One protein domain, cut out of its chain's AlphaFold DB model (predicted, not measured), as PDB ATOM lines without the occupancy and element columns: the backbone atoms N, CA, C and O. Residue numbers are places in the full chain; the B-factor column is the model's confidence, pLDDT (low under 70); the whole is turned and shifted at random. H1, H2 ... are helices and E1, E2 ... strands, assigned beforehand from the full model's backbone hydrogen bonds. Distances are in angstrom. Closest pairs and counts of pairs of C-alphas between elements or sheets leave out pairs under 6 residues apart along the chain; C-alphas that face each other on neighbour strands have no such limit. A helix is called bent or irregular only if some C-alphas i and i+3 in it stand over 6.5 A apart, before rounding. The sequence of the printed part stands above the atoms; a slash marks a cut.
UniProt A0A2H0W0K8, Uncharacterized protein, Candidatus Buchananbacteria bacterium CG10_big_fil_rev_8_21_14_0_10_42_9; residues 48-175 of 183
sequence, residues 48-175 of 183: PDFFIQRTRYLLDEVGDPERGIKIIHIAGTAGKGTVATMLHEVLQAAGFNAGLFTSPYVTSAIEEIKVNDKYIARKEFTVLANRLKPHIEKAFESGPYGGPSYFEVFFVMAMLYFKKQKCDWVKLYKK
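AT A GLANCE: This is residues 48 to 175 of the 183 residues of an uncharacterized protein of Candidatus Buchananbacteria bacterium CG10_big_fil_rev_8_21_14_0_10_42_9 (UniProt A0A2H0W0K8). A small four-stranded sheet stands between two helices, H2 over one face and H5 over the other, and H1 and the bent helix H4 pack on H5, with H4b reaching farthest out on that side. The longest axis runs from H2 through the sheet and H5 to H4b. The printed part has 128 residues with five named helices and four named strands, in the order H1 E1 H2 E2 H3 E3 H4 H5 E4; the sheet is mixed, ordered E1 E4 E2 E3. The class is mixed, helices and strands, and the whole is compact, with a radius of gyration of the C-alphas of 14.4 A and spans of 45 by 32 by 31 A.

IN THESE COORDINATES: H1, residues 49 to 61, begins at C-alpha 49 at (-58.803, 50.212, 37.724) and is 18.1 A long. E1 is residues 70 to 74, 13.3 A; H2 is residues 80 to 93, 19.7 A; E2 is residues 98 to 103, 16.9 A. H3, residues 109 to 112, and E3, residues 113 to 115, are 5.7 A and 6.9 A long. H4, residues 122 to 142, was assigned as one helix by its hydrogen bonds but is bent, with C-alphas 131 and 134 7.0 A apart; its arms are H4a, residues 122 to 131, 14.1 A, and H4b, residues 134 to 142, 11.9 A. H5, residues 150 to 165, is 22.3 A long. E4, residues 169 to 174, 17.1 A, ends at C-alpha 174 at (-43.467, 45.552, 42.470).

HOW THE PARTS SIT: E1 and E4 are parallel, with N 72 and O 170 2.8 A apart. E4 and E2 are parallel, with N 101 and O 171 2.8 A apart. E2 and E3 are antiparallel, with N 100 and O 114 2.8 A apart. E1, H2 and E2 form a split strand-helix-strand unit, two strands running the same way with E4 between them, and its crossover is right-handed. H2 lies over E4 and E2 at a height over the sheet of 8.6 A. H5, on the opposite face, lies over E2 at a height of 9.0 A, which gives three layers, helices on both faces of a sheet. H3 only grazes the sheet. H1 touches H5 with residues 55 to 59 alone, the closest C-alphas being those of Thr 55 and Glu 152, 5.7 A. H4a touches H5, closest at the C-alphas of Leu 128 and Met 157, 6.3 A. H4b touches H1, closest at the C-alphas of His 135 and Glu 61, 6.7 A. In H1, H2, H4a, H4b and H5 every O i to N i+4 pair is within hydrogen-bond range; H3 is too short for one.

THE WHOLE: The two C-alphas farthest apart, those of Ala 93 and Glu 141, are 45.1 A apart. The printed part has no cut, and no link is long. The mean pLDDT of the printed part is 90.0; residues 48, 77 and 174 to 175 are under 70.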
ATOM      1  N   PRO A  48     -58.606  51.783  41.664       69.50
ATOM      2  CA  PRO A  48     -57.397  51.088  41.204       69.50
ATOM      3  C   PRO A  48     -57.416  50.712  39.716       69.50
ATOM      4  O   PRO A  48     -56.359  50.717  39.076       69.50
ATOM      5  N   ASP A  49     -58.603  50.478  39.150       78.75
ATOM      6  CA  ASP A  49     -58.803  50.212  37.724       78.75
ATOM      7  C   ASP A  49     -58.220  51.319  36.848       78.75
ATOM      8  O   ASP A  49     -57.734  51.041  35.758       78.75
ATOM      9  N   PHE A  50     -58.176  52.561  37.334       81.44
ATOM     10  CA  PHE A  50     -57.596  53.686  36.605       81.44
ATOM     11  C   PHE A  50     -56.121  53.452  36.239       81.44
ATOM     12  O   PHE A  50     -55.691  53.743  35.125       81.44
ATOM     13  N   PHE A  51     -55.332  52.891  37.160       81.81
ATOM     14  CA  PHE A  51     -53.910  52.601  36.934       81.81
ATOM     15  C   PHE A  51     -53.734  51.444  35.943       81.81
ATOM     16  O   PHE A  51     -52.858  51.469  35.073       81.81
ATOM     17  N   ILE A  52     -54.605  50.439  36.049       86.25
ATOM     18  CA  ILE A  52     -54.623  49.293  35.139       86.25
ATOM     19  C   ILE A  52     -54.993  49.763  33.730       86.25
ATOM     20  O   ILE A  52     -54.286  49.447  32.778       86.25
ATOM     21  N   GLN A  53     -56.039  50.579  33.602       89.62
ATOM     22  CA  GLN A  53     -56.493  51.147  32.336       89.62
ATOM     23  C   GLN A  53     -55.445  52.067  31.705       89.62
ATOM     24  O   GLN A  53     -55.215  51.985  30.502       89.62
ATOM     25  N   ARG A  54     -54.727  52.871  32.499       90.75
ATOM     26  CA  ARG A  54     -53.609  53.680  31.992       90.75
ATOM     27  C   ARG A  54     -52.470  52.827  31.444       90.75
ATOM     28  O   ARG A  54     -51.923  53.131  30.386       90.75
ATOM     29  N   THR A  55     -52.113  51.758  32.154       92.31
ATOM     30  CA  THR A  55     -51.081  50.817  31.697       92.31
ATOM     31  C   THR A  55     -51.527  50.090  30.432       92.31
ATOM     32  O   THR A  55     -50.750  49.985  29.488       92.31
ATOM     33  N   ARG A  56     -52.788  49.639  30.396       94.06
ATOM     34  CA  ARG A  56     -53.418  49.000  29.236       94.06
ATOM     35  C   ARG A  56     -53.387  49.915  28.016       94.06
ATOM     36  O   ARG A  56     -52.857  49.511  26.995       94.06
ATOM     37  N   TYR A  57     -53.822  51.164  28.162       94.44
ATOM     38  CA  TYR A  57     -53.754  52.170  27.102       94.44
ATOM     39  C   TYR A  57     -52.337  52.306  26.525       94.44
ATOM     40  O   TYR A  57     -52.157  52.335  25.311       94.44
ATOM     41  N   LEU A  58     -51.309  52.341  27.382       95.50
ATOM     42  CA  LEU A  58     -49.925  52.437  26.915       95.50
ATOM     43  C   LEU A  58     -49.433  51.154  26.219       95.50
ATOM     44  O   LEU A  58     -48.644  51.253  25.283       95.50
ATOM     45  N   LEU A  59     -49.870  49.968  26.661       96.31
ATOM     46  CA  LEU A  59     -49.578  48.691  25.990       96.31
ATOM     47  C   LEU A  59     -50.221  48.626  24.600       96.31
ATOM     48  O   LEU A  59     -49.548  48.247  23.637       96.31
ATOM     49  N   ASP A  60     -51.483  49.041  24.494       96.62
ATOM     50  CA  ASP A  60     -52.243  49.064  23.244       96.62
ATOM     51  C   ASP A  60     -51.547  49.981  22.218       96.62
ATOM     52  O   ASP A  60     -51.291  49.582  21.081       96.62
ATOM     53  N   GLU A  61     -51.115  51.174  22.649       96.19
ATOM     54  CA  GLU A  61     -50.381  52.147  21.824       96.19
ATOM     55  C   GLU A  61     -49.068  51.605  21.236       96.19
ATOM     56  O   GLU A  61     -48.600  52.101  20.209       96.19
ATOM     57  N   VAL A  62     -48.460  50.592  21.864       96.00
ATOM     58  CA  VAL A  62     -47.206  49.982  21.392       96.00
ATOM     59  C   VAL A  62     -47.389  48.594  20.775       96.00
ATOM     60  O   VAL A  62     -46.395  47.910  20.494       96.00
ATOM     61  N   GLY A  63     -48.638  48.204  20.503       96.31
ATOM     62  CA  GLY A  63     -48.991  46.982  19.784       96.31
ATOM     63  C   GLY A  63     -48.956  45.728  20.653       96.31
ATOM     64  O   GLY A  63     -48.407  44.702  20.225       96.31
ATOM     65  N   ASP A  64     -49.490  45.831  21.873       95.50
ATOM     66  CA  ASP A  64     -49.759  44.708  22.779       95.50
ATOM     67  C   ASP A  64     -48.557  43.745  22.938       95.50
ATOM     68  O   ASP A  64     -48.583  42.581  22.503       95.50
ATOM     69  N   PRO A  65     -47.413  44.221  23.456       94.44
ATOM     70  CA  PRO A  65     -46.189  43.437  23.510       94.44
ATOM     71  C   PRO A  65     -46.234  42.289  24.522       94.44
ATOM     72  O   PRO A  65     -45.455  41.350  24.414       94.44
ATOM     73  N   GLU A  66     -47.132  42.357  25.491       92.75
ATOM     74  CA  GLU A  66     -47.361  41.326  26.493       92.75
ATOM     75  C   GLU A  66     -48.193  40.151  25.958       92.75
ATOM     76  O   GLU A  66     -48.137  39.053  26.517       92.75
ATOM     77  N   ARG A  67     -48.946  40.339  24.861       91.25
ATOM     78  CA  ARG A  67     -49.736  39.252  24.267       91.25
ATOM     79  C   ARG A  67     -48.826  38.137  23.758       91.25
ATOM     80  O   ARG A  67     -47.882  38.374  23.006       91.25
ATOM     81  N   GLY A  68     -49.155  36.906  24.146       84.44
ATOM     82  CA  GLY A  68     -48.393  35.702  23.800       84.44
ATOM     83  C   GLY A  68     -47.246  35.376  24.762       84.44
ATOM     84  O   GLY A  68     -46.608  34.343  24.591       84.44
ATOM     85  N   ILE A  69     -47.008  36.205  25.783       89.75
ATOM     86  CA  ILE A  69     -46.028  35.942  26.840       89.75
ATOM     87  C   ILE A  69     -46.748  35.351  28.056       89.75
ATOM     88  O   ILE A  69     -47.754  35.897  28.509       89.75
ATOM     89  N   LYS A  70     -46.233  34.258  28.634       90.69
ATOM     90  CA  LYS A  70     -46.774  33.726  29.894       90.69
ATOM     91  C   LYS A  70     -46.221  34.531  31.067       90.69
ATOM     92  O   LYS A  70     -45.009  34.650  31.219       90.69
ATOM     93  N   ILE A  71     -47.086  35.082  31.915       90.44
ATOM     94  CA  ILE A  71     -46.670  35.972  33.007       90.44
ATOM     95  C   ILE A  71     -46.886  35.299  34.364       90.44
ATOM     96  O   ILE A  71     -47.961  34.782  34.648       90.44
ATOM     97  N   ILE A  72     -45.864  35.351  35.221       89.81
ATOM     98  CA  ILE A  72     -45.944  34.993  36.640       89.81
ATOM     99  C   ILE A  72     -45.803  36.280  37.453       89.81
ATOM    100  O   ILE A  72     -44.725  36.877  37.530       89.81
ATOM    101  N   HIS A  73     -46.896  36.718  38.071       87.56
ATOM    102  CA  HIS A  73     -46.911  37.916  38.904       87.56
ATOM    103  C   HIS A  73     -46.678  37.557  40.377       87.56
ATOM    104  O   HIS A  73     -47.415  36.767  40.961       87.56
ATOM    105  N   ILE A  74     -45.647  38.148  40.986       84.00
ATOM    106  CA  ILE A  74     -45.259  37.909  42.377       84.00
ATOM    107  C   ILE A  74     -45.568  39.154  43.218       84.00
ATOM    108  O   ILE A  74     -44.885  40.181  43.138       84.00
ATOM    109  N   ALA A  75     -46.579  39.034  44.079       80.44
ATOM    110  CA  ALA A  75     -47.002  40.056  45.038       80.44
ATOM    111  C   ALA A  75     -46.761  39.605  46.495       80.44
ATOM    112  O   ALA A  75     -46.533  38.431  46.767       80.44
ATOM    113  N   GLY A  76     -46.780  40.543  47.452       73.75
ATOM    114  CA  GLY A  76     -46.506  40.270  48.872       73.75
ATOM    115  C   GLY A  76     -45.705  41.371  49.574       73.75
ATOM    116  O   GLY A  76     -45.329  42.371  48.968       73.75
ATOM    117  N   THR A  77     -45.402  41.206  50.859       68.81
ATOM    118  CA  THR A  77     -44.744  42.251  51.673       68.81
ATOM    119  C   THR A  77     -43.226  42.060  51.733       68.81
ATOM    120  O   THR A  77     -42.478  43.011  51.520       68.81
ATOM    121  N   ALA A  78     -42.762  40.813  51.860       79.06
ATOM    122  CA  ALA A  78     -41.349  40.426  51.919       79.06
ATOM    123  C   ALA A  78     -41.049  39.263  50.953       79.06
ATOM    124  O   ALA A  78     -41.969  38.677  50.391       79.06
ATOM    125  N   GLY A  79     -39.770  38.977  50.695       81.88
ATOM    126  CA  GLY A  79     -39.333  37.787  49.944       81.88
ATOM    127  C   GLY A  79     -39.572  37.788  48.428       81.88
ATOM    128  O   GLY A  79     -38.967  36.985  47.732       81.88
ATOM    129  N   LYS A  80     -40.379  38.707  47.881       84.94
ATOM    130  CA  LYS A  80     -40.719  38.759  46.443       84.94
ATOM    131  C   LYS A  80     -39.509  38.757  45.511       84.94
ATOM    132  O   LYS A  80     -39.505  38.009  44.547       84.94
ATOM    133  N   GLY A  81     -38.499  39.581  45.804       81.94
ATOM    134  CA  GLY A  81     -37.280  39.649  44.992       81.94
ATOM    135  C   GLY A  81     -36.536  38.316  44.994       81.94
ATOM    136  O   GLY A  81     -36.218  37.791  43.937       81.94
ATOM    137  N   THR A  82     -36.361  37.716  46.174       87.62
ATOM    138  CA  THR A  82     -35.736  36.397  46.333       87.62
ATOM    139  C   THR A  82     -36.507  35.307  45.594       87.62
ATOM    140  O   THR A  82     -35.905  34.556  44.835       87.62
ATOM    141  N   VAL A  83     -37.834  35.251  45.750       90.50
ATOM    142  CA  VAL A  83     -38.688  34.274  45.056       90.50
ATOM    143  C   VAL A  83     -38.645  34.491  43.543       90.50
ATOM    144  O   VAL A  83     -38.535  33.523  42.795       90.50
ATOM    145  N   ALA A  84     -38.677  35.743  43.078       89.31
ATOM    146  CA  ALA A  84     -38.587  36.069  41.658       89.31
ATOM    147  C   ALA A  84     -37.256  35.601  41.055       89.31
ATOM    148  O   ALA A  84     -37.265  34.971  39.998       89.31
ATOM    149  N   THR A  85     -36.141  35.838  41.753       88.81
ATOM    150  CA  THR A  85     -34.810  35.374  41.343       88.81
ATOM    151  C   THR A  85     -34.712  33.853  41.371       88.81
ATOM    152  O   THR A  85     -34.349  33.261  40.364       88.81
ATOM    153  N   MET A  86     -35.100  33.190  42.464       92.12
ATOM    154  CA  MET A  86     -35.060  31.722  42.555       92.12
ATOM    155  C   MET A  86     -35.879  31.068  41.448       92.12
ATOM    156  O   MET A  86     -35.407  30.165  40.762       92.12
ATOM    157  N   LEU A  87     -37.096  31.561  41.220       91.75
ATOM    158  CA  LEU A  87     -37.933  31.044  40.156       91.75
ATOM    159  C   LEU A  87     -37.299  31.310  38.787       91.75
ATOM    160  O   LEU A  87     -37.491  30.516  37.870       91.75
ATOM    161  N   HIS A  88     -36.634  32.462  38.589       91.88
ATOM    162  CA  HIS A  88     -35.894  32.802  37.356       91.88
ATOM    163  C   HIS A  88     -34.861  31.740  37.040       91.88
ATOM    164  O   HIS A  88     -34.950  31.137  35.976       91.88
ATOM    165  N   GLU A  89     -34.014  31.419  38.009       92.75
ATOM    166  CA  GLU A  89     -33.011  30.367  37.868       92.75
ATOM    167  C   GLU A  89     -33.638  28.994  37.579       92.75
ATOM    168  O   GLU A  89     -33.176  28.290  36.686       92.75
ATOM    169  N   VAL A  90     -34.747  28.636  38.239       94.44
ATOM    170  CA  VAL A  90     -35.453  27.367  37.968       94.44
ATOM    171  C   VAL A  90     -35.990  27.295  36.535       94.44
ATOM    172  O   VAL A  90     -35.842  26.266  35.883       94.44
ATOM    173  N   LEU A  91     -36.602  28.368  36.017       93.06
ATOM    174  CA  LEU A  91     -37.109  28.368  34.637       93.06
ATOM    175  C   LEU A  91     -35.974  28.313  33.610       93.06
ATOM    176  O   LEU A  91     -36.109  27.598  32.620       93.06
ATOM    177  N   GLN A  92     -34.868  29.020  33.861       93.62
ATOM    178  CA  GLN A  92     -33.673  28.925  33.020       93.62
ATOM    179  C   GLN A  92     -33.118  27.496  33.010       93.62
ATOM    180  O   GLN A  92     -32.882  26.933  31.945       93.62
ATOM    181  N   ALA A  93     -32.965  26.885  34.190       94.25
ATOM    182  CA  ALA A  93     -32.471  25.517  34.333       94.25
ATOM    183  C   ALA A  93     -33.395  24.483  33.664       94.25
ATOM    184  O   ALA A  93     -32.923  23.460  33.176       94.25
ATOM    185  N   ALA A  94     -34.698  24.766  33.595       94.50
ATOM    186  CA  ALA A  94     -35.679  23.958  32.873       94.50
ATOM    187  C   ALA A  94     -35.689  24.196  31.345       94.50
ATOM    188  O   ALA A  94     -36.506  23.600  30.646       94.50
ATOM    189  N   GLY A  95     -34.806  25.051  30.818       93.56
ATOM    190  CA  GLY A  95     -34.655  25.304  29.383       93.56
ATOM    191  C   GLY A  95     -35.598  26.364  28.806       93.56
ATOM    192  O   GLY A  95     -35.657  26.509  27.586       93.56
ATOM    193  N   PHE A  96     -36.325  27.114  29.641       94.00
ATOM    194  CA  PHE A  96     -37.164  28.219  29.172       94.00
ATOM    195  C   PHE A  96     -36.356  29.499  28.986       94.00
ATOM    196  O   PHE A  96     -35.508  29.848  29.809       94.00
ATOM    197  N   ASN A  97     -36.707  30.271  27.960       94.00
ATOM    198  CA  ASN A  97     -36.191  31.618  27.783       94.00
ATOM    199  C   ASN A  97     -36.944  32.574  28.721       94.00
ATOM    200  O   ASN A  97     -38.066  33.004  28.437       94.00
ATOM    201  N   ALA A  98     -36.356  32.857  29.882       94.25
ATOM    202  CA  ALA A  98     -37.030  33.552  30.971       94.25
ATOM    203  C   ALA A  98     -36.675  35.047  31.008       94.25
ATOM    204  O   ALA A  98     -35.508  35.436  30.965       94.25
ATOM    205  N   GLY A  99     -37.697  35.895  31.139       95.19
ATOM    206  CA  GLY A  99     -37.569  37.311  31.470       95.19
ATOM    207  C   GLY A  99     -37.876  37.578  32.944       95.19
ATOM    208  O   GLY A  99     -38.802  37.004  33.523       95.19
ATOM    209  N   LEU A 100     -37.131  38.493  33.549       94.31
ATOM    210  CA  LEU A 100     -37.322  38.955  34.915       94.31
ATOM    211  C   LEU A 100     -37.401  40.481  34.920       94.31
ATOM    212  O   LEU A 100     -36.461  41.163  34.507       94.31
ATOM    213  N   PHE A 101     -38.530  41.000  35.396       93.50
ATOM    214  CA  PHE A 101     -38.740  42.413  35.670       93.50
ATOM    215  C   PHE A 101     -38.852  42.649  37.178       93.50
ATOM    216  O   PHE A 101     -39.719  42.084  37.856       93.50
ATOM    217  N   THR A 102     -37.973  43.497  37.708       87.81
ATOM    218  CA  THR A 102     -37.935  43.852  39.131       87.81
ATOM    219  C   THR A 102     -37.884  45.358  39.305       87.81
ATOM    220  O   THR A 102     -37.200  46.039  38.555       87.81
ATOM    221  N   SER A 103     -38.595  45.889  40.298       84.12
ATOM    222  CA  SER A 103     -38.591  47.328  40.569       84.12
ATOM    223  C   SER A 103     -38.755  47.619  42.068       84.12
ATOM    224  O   SER A 103     -39.539  46.933  42.740       84.12
ATOM    225  N   PRO A 104     -38.065  48.637  42.622       83.88
ATOM    226  CA  PRO A 104     -37.069  49.491  41.966       83.88
ATOM    227  C   PRO A 104     -35.694  48.811  41.847       83.88
ATOM    228  O   PRO A 104     -35.391  47.903  42.628       83.88
ATOM    229  N   TYR A 105     -34.852  49.288  40.926       83.88
ATOM    230  CA  TYR A 105     -33.425  48.935  40.891       83.88
ATOM    231  C   TYR A 105     -32.676  49.388  42.154       83.88
ATOM    232  O   TYR A 105     -33.081  50.332  42.836       83.88
ATOM    233  N   VAL A 106     -31.554  48.721  42.456       82.06
ATOM    234  CA  VAL A 106     -30.689  49.061  43.601       82.06
ATOM    235  C   VAL A 106     -29.521  49.935  43.162       82.06
ATOM    236  O   VAL A 106     -29.211  50.913  43.838       82.06
ATOM    237  N   THR A 107     -28.879  49.610  42.036       87.19
ATOM    238  CA  THR A 107     -27.673  50.319  41.585       87.19
ATOM    239  C   THR A 107     -27.843  50.943  40.204       87.19
ATOM    240  O   THR A 107     -27.410  52.076  39.992       87.19
ATOM    241  N   SER A 108     -28.502  50.264  39.265       90.75
ATOM    242  CA  SER A 108     -28.668  50.761  37.895       90.75
ATOM    243  C   SER A 108     -30.014  50.378  37.294       90.75
ATOM    244  O   SER A 108     -30.435  49.234  37.398       90.75
ATOM    245  N   ALA A 109     -30.647  51.295  36.558       92.44
ATOM    246  CA  ALA A 109     -31.955  51.069  35.938       92.44
ATOM    247  C   ALA A 109     -32.019  49.875  34.972       92.44
ATOM    248  O   ALA A 109     -33.083  49.295  34.773       92.44
ATOM    249  N   ILE A 110     -30.886  49.469  34.395       95.12
ATOM    250  CA  ILE A 110     -30.830  48.262  33.559       95.12
ATOM    251  C   ILE A 110     -31.032  46.964  34.358       95.12
ATOM    252  O   ILE A 110     -31.392  45.952  33.771       95.12
ATOM    253  N   GLU A 111     -30.827  46.981  35.680       93.31
ATOM    254  CA  GLU A 111     -31.064  45.827  36.560       93.31
ATOM    255  C   GLU A 111     -32.547  45.477  36.661       93.31
ATOM    256  O   GLU A 111     -32.887  44.337  36.971       93.31
ATOM    257  N   GLU A 112     -33.438  46.431  36.362       92.75
ATOM    258  CA  GLU A 112     -34.874  46.172  36.398       92.75
ATOM    259  C   GLU A 112     -35.307  45.160  35.339       92.75
ATOM    260  O   GLU A 112     -36.345  44.536  35.518       92.75
ATOM    261  N   ILE A 113     -34.540  44.976  34.257       95.50
ATOM    262  CA  ILE A 113     -34.896  44.101  33.137       95.50
ATOM    263  C   ILE A 113     -33.751  43.124  32.871       95.50
ATOM    264  O   ILE A 113     -32.695  43.498  32.355       95.50
ATOM    265  N   LYS A 114     -33.988  41.845  33.165       95.00
ATOM    266  CA  LYS A 114     -33.062  40.736  32.910       95.00
ATOM    267  C   LYS A 114     -33.723  39.725  31.974       95.00
ATOM    268  O   LYS A 114     -34.894  39.401  32.142       95.00
ATOM    269  N   VAL A 115     -32.986  39.223  30.990       95.50
ATOM    270  CA  VAL A 115     -33.378  38.051  30.196       95.50
ATOM    271  C   VAL A 115     -32.255  37.042  30.280       95.50
ATOM    272  O   VAL A 115     -31.092  37.364  30.021       95.50
ATOM    273  N   ASN A 116     -32.613  35.828  30.674       91.56
ATOM    274  CA  ASN A 116     -31.666  34.804  31.075       91.56
ATOM    275  C   ASN A 116     -30.649  35.371  32.090       91.56
ATOM    276  O   ASN A 116     -31.049  35.990  33.077       91.56
ATOM    277  N   ASP A 117     -29.348  35.260  31.824       90.75
ATOM    278  CA  ASP A 117     -28.294  35.778  32.704       90.75
ATOM    279  C   ASP A 117     -27.797  37.185  32.362       90.75
ATOM    280  O   ASP A 117     -26.765  37.629  32.867       90.75
ATOM    281  N   LYS A 118     -28.523  37.922  31.514       94.94
ATOM    282  CA  LYS A 118     -28.080  39.231  31.023       94.94
ATOM    283  C   LYS A 118     -29.104  40.320  31.311       94.94
ATOM    284  O   LYS A 118     -30.271  40.220  30.937       94.94
ATOM    285  N   TYR A 119     -28.643  41.397  31.940       96.38
ATOM    286  CA  TYR A 119     -29.402  42.643  32.012       96.38
ATOM    287  C   TYR A 119     -29.531  43.284  30.631       96.38
ATOM    288  O   TYR A 119     -28.677  43.089  29.757       96.38
ATOM    289  N   ILE A 120     -30.578  44.088  30.441       96.81
ATOM    290  CA  ILE A 120     -30.743  44.868  29.216       96.81
ATOM    291  C   ILE A 120     -29.508  45.751  28.970       96.81
ATOM    292  O   ILE A 120     -29.014  46.459  29.847       96.81
ATOM    293  N   ALA A 121     -28.986  45.733  27.744       96.31
ATOM    294  CA  ALA A 121     -27.869  46.599  27.385       96.31
ATOM    295  C   ALA A 121     -28.309  48.073  27.390       96.31
ATOM    296  O   ALA A 121     -29.381  48.401  26.889       96.31
ATOM    297  N   ARG A 122     -27.445  48.994  27.842       95.50
ATOM    298  CA  ARG A 122     -27.736  50.447  27.837       95.50
ATOM    299  C   ARG A 122     -28.218  50.962  26.479       95.50
ATOM    300  O   ARG A 122     -29.123  51.780  26.420       95.50
ATOM    301  N   LYS A 123     -27.647  50.455  25.381       95.56
ATOM    302  CA  LYS A 123     -28.070  50.807  24.017       95.56
ATOM    303  C   LYS A 123     -29.512  50.373  23.734       95.56
ATOM    304  O   LYS A 123     -30.278  51.146  23.175       95.56
ATOM    305  N   GLU A 124     -29.868  49.151  24.120       96.88
ATOM    306  CA  GLU A 124     -31.221  48.607  23.962       96.88
ATOM    307  C   GLU A 124     -32.223  49.371  24.827       96.88
ATOM    308  O   GLU A 124     -33.275  49.770  24.337       96.88
ATOM    309  N   PHE A 125     -31.847  49.675  26.071       97.19
ATOM    310  CA  PHE A 125     -32.615  50.543  26.959       97.19
ATOM    311  C   PHE A 125     -32.910  51.897  26.303       97.19
ATOM    312  O   PHE A 125     -34.065  52.300  26.213       97.19
ATOM    313  N   THR A 126     -31.884  52.578  25.782       97.19
ATOM    314  CA  THR A 126     -32.040  53.877  25.110       97.19
ATOM    315  C   THR A 126     -32.980  53.788  23.911       97.19
ATOM    316  O   THR A 126     -33.830  54.657  23.731       97.19
ATOM    317  N   VAL A 127     -32.850  52.740  23.089       97.44
ATOM    318  CA  VAL A 127     -33.722  52.524  21.925       97.44
ATOM    319  C   VAL A 127     -35.179  52.368  22.360       97.44
ATOM    320  O   VAL A 127     -36.051  53.018  21.787       97.44
ATOM    321  N   LEU A 128     -35.452  51.550  23.379       97.94
ATOM    322  CA  LEU A 128     -36.814  51.337  23.866       97.94
ATOM    323  C   LEU A 128     -37.393  52.580  24.548       97.94
ATOM    324  O   LEU A 128     -38.538  52.935  24.283       97.94
ATOM    325  N   ALA A 129     -36.603  53.281  25.362       97.44
ATOM    326  CA  ALA A 129     -37.021  54.523  26.006       97.44
ATOM    327  C   ALA A 129     -37.385  55.601  24.972       97.44
ATOM    328  O   ALA A 129     -38.439  56.228  25.071       97.44
ATOM    329  N   ASN A 130     -36.560  55.773  23.937       97.19
ATOM    330  CA  ASN A 130     -36.842  56.712  22.851       97.19
ATOM    331  C   ASN A 130     -38.050  56.284  22.010       97.19
ATOM    332  O   ASN A 130     -38.812  57.142  21.577       97.19
ATOM    333  N   ARG A 131     -38.251  54.975  21.808       97.38
ATOM    334  CA  ARG A 131     -39.450  54.443  21.147       97.38
ATOM    335  C   ARG A 131     -40.718  54.748  21.947       97.38
ATOM    336  O   ARG A 131     -41.734  55.065  21.348       97.38
ATOM    337  N   LEU A 132     -40.665  54.655  23.275       97.44
ATOM    338  CA  LEU A 132     -41.814  54.904  24.149       97.44
ATOM    339  C   LEU A 132     -42.135  56.388  24.325       97.44
ATOM    340  O   LEU A 132     -43.299  56.738  24.494       97.44
ATOM    341  N   LYS A 133     -41.120  57.254  24.273       96.88
ATOM    342  CA  LYS A 133     -41.244  58.702  24.472       96.88
ATOM    343  C   LYS A 133     -42.456  59.356  23.772       96.88
ATOM    344  O   LYS A 133     -43.224  59.995  24.487       96.88
ATOM    345  N   PRO A 134     -42.691  59.192  22.454       97.06
ATOM    346  CA  PRO A 134     -43.846  59.812  21.796       97.06
ATOM    347  C   PRO A 134     -45.198  59.314  22.335       97.06
ATOM    348  O   PRO A 134     -46.128  60.101  22.470       97.06
ATOM    349  N   HIS A 135     -45.310  58.035  22.707       96.44
ATOM    350  CA  HIS A 135     -46.538  57.479  23.289       96.44
ATOM    351  C   HIS A 135     -46.781  57.999  24.711       96.44
ATOM    352  O   HIS A 135     -47.918  58.270  25.094       96.44
ATOM    353  N   ILE A 136     -45.706  58.190  25.483       95.12
ATOM    354  CA  ILE A 136     -45.768  58.805  26.813       95.12
ATOM    355  C   ILE A 136     -46.250  60.253  26.690       95.12
ATOM    356  O   ILE A 136     -47.167  60.647  27.402       95.12
ATOM    357  N   GLU A 137     -45.656  61.039  25.791       94.44
ATOM    358  CA  GLU A 137     -46.024  62.443  25.564       94.44
ATOM    359  C   GLU A 137     -47.484  62.568  25.104       94.44
ATOM    360  O   GLU A 137     -48.254  63.288  25.740       94.44
ATOM    361  N   LYS A 138     -47.913  61.746  24.136       93.62
ATOM    362  CA  LYS A 138     -49.319  61.650  23.716       93.62
ATOM    363  C   LYS A 138     -50.258  61.343  24.888       93.62
ATOM    364  O   LYS A 138     -51.311  61.968  25.006       93.62
ATOM    365  N   ALA A 139     -49.881  60.414  25.772       91.69
ATOM    366  CA  ALA A 139     -50.676  60.071  26.952       91.69
ATOM    367  C   ALA A 139     -50.804  61.240  27.949       91.69
ATOM    368  O   ALA A 139     -51.860  61.404  28.554       91.69
ATOM    369  N   PHE A 140     -49.765  62.069  28.107       88.50
ATOM    370  CA  PHE A 140     -49.837  63.282  28.933       88.50
ATOM    371  C   PHE A 140     -50.730  64.366  28.322       88.50
ATOM    372  O   PHE A 140     -51.425  65.050  29.065       88.50
ATOM    373  N   GLU A 141     -50.681  64.542  27.003       89.94
ATOM    374  CA  GLU A 141     -51.373  65.637  26.314       89.94
ATOM    375  C   GLU A 141     -52.853  65.345  26.060       89.94
ATOM    376  O   GLU A 141     -53.692  66.232  26.196       89.94
ATOM    377  N   SER A 142     -53.176  64.108  25.680       89.38
ATOM    378  CA  SER A 142     -54.507  63.739  25.170       89.38
ATOM    379  C   SER A 142     -54.993  62.361  25.627       89.38
ATOM    380  O   SER A 142     -56.068  61.919  25.224       89.38
ATOM    381  N   GLY A 143     -54.220  61.660  26.465       85.25
ATOM    382  CA  GLY A 143     -54.580  60.332  26.944       85.25
ATOM    383  C   GLY A 143     -55.777  60.370  27.905       85.25
ATOM    384  O   GLY A 143     -55.793  61.192  28.823       85.25
ATOM    385  N   PRO A 144     -56.740  59.437  27.785       86.44
ATOM    386  CA  PRO A 144     -57.945  59.419  28.623       86.44
ATOM    387  C   PRO A 144     -57.655  59.174  30.115       86.44
ATOM    388  O   PRO A 144     -58.483  59.481  30.968       86.44
ATOM    389  N   TYR A 145     -56.470  58.648  30.436       85.81
ATOM    390  CA  TYR A 145     -56.035  58.322  31.798       85.81
ATOM    391  C   TYR A 145     -54.884  59.212  32.298       85.81
ATOM    392  O   TYR A 145     -54.279  58.943  33.341       85.81
ATOM    393  N   GLY A 146     -54.564  60.273  31.552       84.44
ATOM    394  CA  GLY A 146     -53.408  61.126  31.804       84.44
ATOM    395  C   GLY A 146     -52.071  60.398  31.640       84.44
ATOM    396  O   GLY A 146     -51.981  59.265  31.162       84.44
ATOM    397  N   GLY A 147     -50.997  61.073  32.047       86.31
ATOM    398  CA  GLY A 147     -49.650  60.571  31.819       86.31
ATOM    399  C   GLY A 147     -49.252  59.387  32.710       86.31
ATOM    400  O   GLY A 147     -49.574  59.376  33.905       86.31
ATOM    401  N   PRO A 148     -48.523  58.401  32.158       89.88
ATOM    402  CA  PRO A 148     -48.114  57.210  32.887       89.88
ATOM    403  C   PRO A 148     -47.020  57.514  33.913       89.88
ATOM    404  O   PRO A 148     -46.176  58.399  33.748       89.88
ATOM    405  N   SER A 149     -47.021  56.730  34.983       88.56
ATOM    406  CA  SER A 149     -45.973  56.722  35.997       88.56
ATOM    407  C   SER A 149     -44.710  56.016  35.499       88.56
ATOM    408  O   SER A 149     -44.745  55.204  34.575       88.56
ATOM    409  N   TYR A 150     -43.590  56.271  36.179       89.62
ATOM    410  CA  TYR A 150     -42.314  55.595  35.921       89.62
ATOM    411  C   TYR A 150     -42.447  54.067  35.867       89.62
ATOM    412  O   TYR A 150     -41.953  53.444  34.931       89.62
ATOM    413  N   PHE A 151     -43.158  53.472  36.833       88.31
ATOM    414  CA  PHE A 151     -43.347  52.023  36.901       88.31
ATOM    415  C   PHE A 151     -44.107  51.485  35.686       88.31
ATOM    416  O   PHE A 151     -43.702  50.481  35.114       88.31
ATOM    417  N   GLU A 152     -45.188  52.154  35.277       91.25
ATOM    418  CA  GLU A 152     -46.005  51.720  34.137       91.25
ATOM    419  C   GLU A 152     -45.194  51.794  32.839       91.25
ATOM    420  O   GLU A 152     -45.204  50.851  32.052       91.25
ATOM    421  N   VAL A 153     -44.403  52.856  32.656       94.44
ATOM    422  CA  VAL A 153     -43.502  52.976  31.502       94.44
ATOM    423  C   VAL A 153     -42.419  51.894  31.505       94.44
ATOM    424  O   VAL A 153     -42.173  51.277  30.469       94.44
ATOM    425  N   PHE A 154     -41.784  51.631  32.651       93.81
ATOM    426  CA  PHE A 154     -40.765  50.583  32.767       93.81
ATOM    427  C   PHE A 154     -41.333  49.188  32.528       93.81
ATOM    428  O   PHE A 154     -40.696  48.368  31.869       93.81
ATOM    429  N   PHE A 155     -42.549  48.938  33.002       93.88
ATOM    430  CA  PHE A 155     -43.255  47.697  32.742       93.88
ATOM    431  C   PHE A 155     -43.501  47.495  31.238       93.88
ATOM    432  O   PHE A 155     -43.131  46.454  30.697       93.88
ATOM    433  N   VAL A 156     -44.026  48.503  30.530       95.81
ATOM    434  CA  VAL A 156     -44.223  48.428  29.069       95.81
ATOM    435  C   VAL A 156     -42.890  48.246  28.332       95.81
ATOM    436  O   VAL A 156     -42.791  47.436  27.408       95.81
ATOM    437  N   MET A 157     -41.836  48.942  28.765       97.00
ATOM    438  CA  MET A 157     -40.482  48.770  28.230       97.00
ATOM    439  C   MET A 157     -39.968  47.337  28.406       97.00
ATOM    440  O   MET A 157     -39.397  46.774  27.470       97.00
ATOM    441  N   ALA A 158     -40.200  46.731  29.572       96.06
ATOM    442  CA  ALA A 158     -39.856  45.342  29.834       96.06
ATOM    443  C   ALA A 158     -40.622  44.398  28.899       96.06
ATOM    444  O   ALA A 158     -40.002  43.531  28.288       96.06
ATOM    445  N   MET A 159     -41.931  44.605  28.694       96.44
ATOM    446  CA  MET A 159     -42.731  43.764  27.790       96.44
ATOM    447  C   MET A 159     -42.220  43.836  26.349       96.44
ATOM    448  O   MET A 159     -42.052  42.808  25.693       96.44
ATOM    449  N   LEU A 160     -41.890  45.039  25.865       97.12
ATOM    450  CA  LEU A 160     -41.278  45.224  24.545       97.12
ATOM    451  C   LEU A 160     -39.945  44.480  24.424       97.12
ATOM    452  O   LEU A 160     -39.675  43.856  23.393       97.12
ATOM    453  N   TYR A 161     -39.115  44.534  25.468       97.56
ATOM    454  CA  TYR A 161     -37.845  43.821  25.485       97.56
ATOM    455  C   TYR A 161     -38.046  42.303  25.490       97.56
ATOM    456  O   TYR A 161     -37.424  41.609  24.690       97.56
ATOM    457  N   PHE A 162     -38.956  41.782  26.312       96.56
ATOM    458  CA  PHE A 162     -39.239  40.349  26.395       96.56
ATOM    459  C   PHE A 162     -39.834  39.792  25.103       96.56
ATOM    460  O   PHE A 162     -39.391  38.742  24.637       96.56
ATOM    461  N   LYS A 163     -40.743  40.527  24.447       95.81
ATOM    462  CA  LYS A 163     -41.240  40.172  23.107       95.81
ATOM    463  C   LYS A 163     -40.106  40.119  22.087       95.81
ATOM    464  O   LYS A 163     -40.017  39.164  21.319       95.81
ATOM    465  N   LYS A 164     -39.197  41.103  22.105       95.69
ATOM    466  CA  LYS A 164     -38.016  41.123  21.224       95.69
ATOM    467  C   LYS A 164     -37.081  39.937  21.483       95.69
ATOM    468  O   LYS A 164     -36.549  39.379  20.528       95.69
ATOM    469  N   GLN A 165     -36.889  39.558  22.745       95.88
ATOM    470  CA  GLN A 165     -36.061  38.410  23.127       95.88
ATOM    471  C   GLN A 165     -36.777  37.062  22.980       95.88
ATOM    472  O   GLN A 165     -36.130  36.039  23.169       95.88
ATOM    473  N   LYS A 166     -38.067  37.044  22.608       94.00
ATOM    474  CA  LYS A 166     -38.903  35.838  22.492       94.00
ATOM    475  C   LYS A 166     -38.975  35.043  23.804       94.00
ATOM    476  O   LYS A 166     -38.765  33.833  23.800       94.00
ATOM    477  N   CYS A 167     -39.200  35.723  24.928       91.38
ATOM    478  CA  CYS A 167     -39.324  35.052  26.223       91.38
ATOM    479  C   CYS A 167     -40.597  34.195  26.293       91.38
ATOM    480  O   CYS A 167     -41.680  34.673  25.954       91.38
ATOM    481  N   ASP A 168     -40.473  32.975  26.815       78.06
ATOM    482  CA  ASP A 168     -41.603  32.072  27.064       78.06
ATOM    483  C   ASP A 168     -42.377  32.488  28.318       78.06
ATOM    484  O   ASP A 168     -43.608  32.426  28.364       78.06
ATOM    485  N   TRP A 169     -41.628  32.921  29.339       76.12
ATOM    486  CA  TRP A 169     -42.135  33.293  30.652       76.12
ATOM    487  C   TRP A 169     -41.537  34.609  31.128       76.12
ATOM    488  O   TRP A 169     -40.337  34.848  30.987       76.12
ATOM    489  N   VAL A 170     -42.359  35.432  31.767       73.25
ATOM    490  CA  VAL A 170     -41.953  36.715  32.333       73.25
ATOM    491  C   VAL A 170     -42.404  36.835  33.777       73.25
ATOM    492  O   VAL A 170     -43.543  36.525  34.115       73.25
ATOM    493  N   LYS A 171     -41.506  37.316  34.639       76.31
ATOM    494  CA  LYS A 171     -41.785  37.543  36.060       76.31
ATOM    495  C   LYS A 171     -41.873  39.007  36.385       76.31
ATOM    496  O   LYS A 171     -41.003  39.773  35.983       76.31
ATOM    497  N   LEU A 172     -42.885  39.355  37.167       71.12
ATOM    498  CA  LEU A 172     -43.125  40.718  37.617       71.12
ATOM    499  C   LEU A 172     -43.105  40.763  39.137       71.12
ATOM    500  O   LEU A 172     -43.810  39.991  39.787       71.12
ATOM    501  N   TYR A 173     -42.361  41.708  39.704       71.31
ATOM    502  CA  TYR A 173     -42.540  42.105  41.097       71.31
ATOM    503  C   TYR A 173     -42.503  43.629  41.229       71.31
ATOM    504  O   TYR A 173     -41.634  44.306  40.678       71.31
ATOM    505  N   LYS A 174     -43.433  44.156  42.029       61.53
ATOM    506  CA  LYS A 174     -43.467  45.552  42.470       61.53
ATOM    507  C   LYS A 174     -43.093  45.640  43.949       61.53
ATOM    508  O   LYS A 174     -43.705  44.977  44.794       61.53
ATOM    509  N   LYS A 175     -42.132  46.493  44.312       48.75
ATOM    510  CA  LYS A 175     -41.951  46.924  45.707       48.75
ATOM    511  C   LYS A 175     -42.976  48.015  46.009       48.75
ATOM    512  O   LYS A 175     -42.764  49.174  45.677       48.75
TER     513      LYS A 175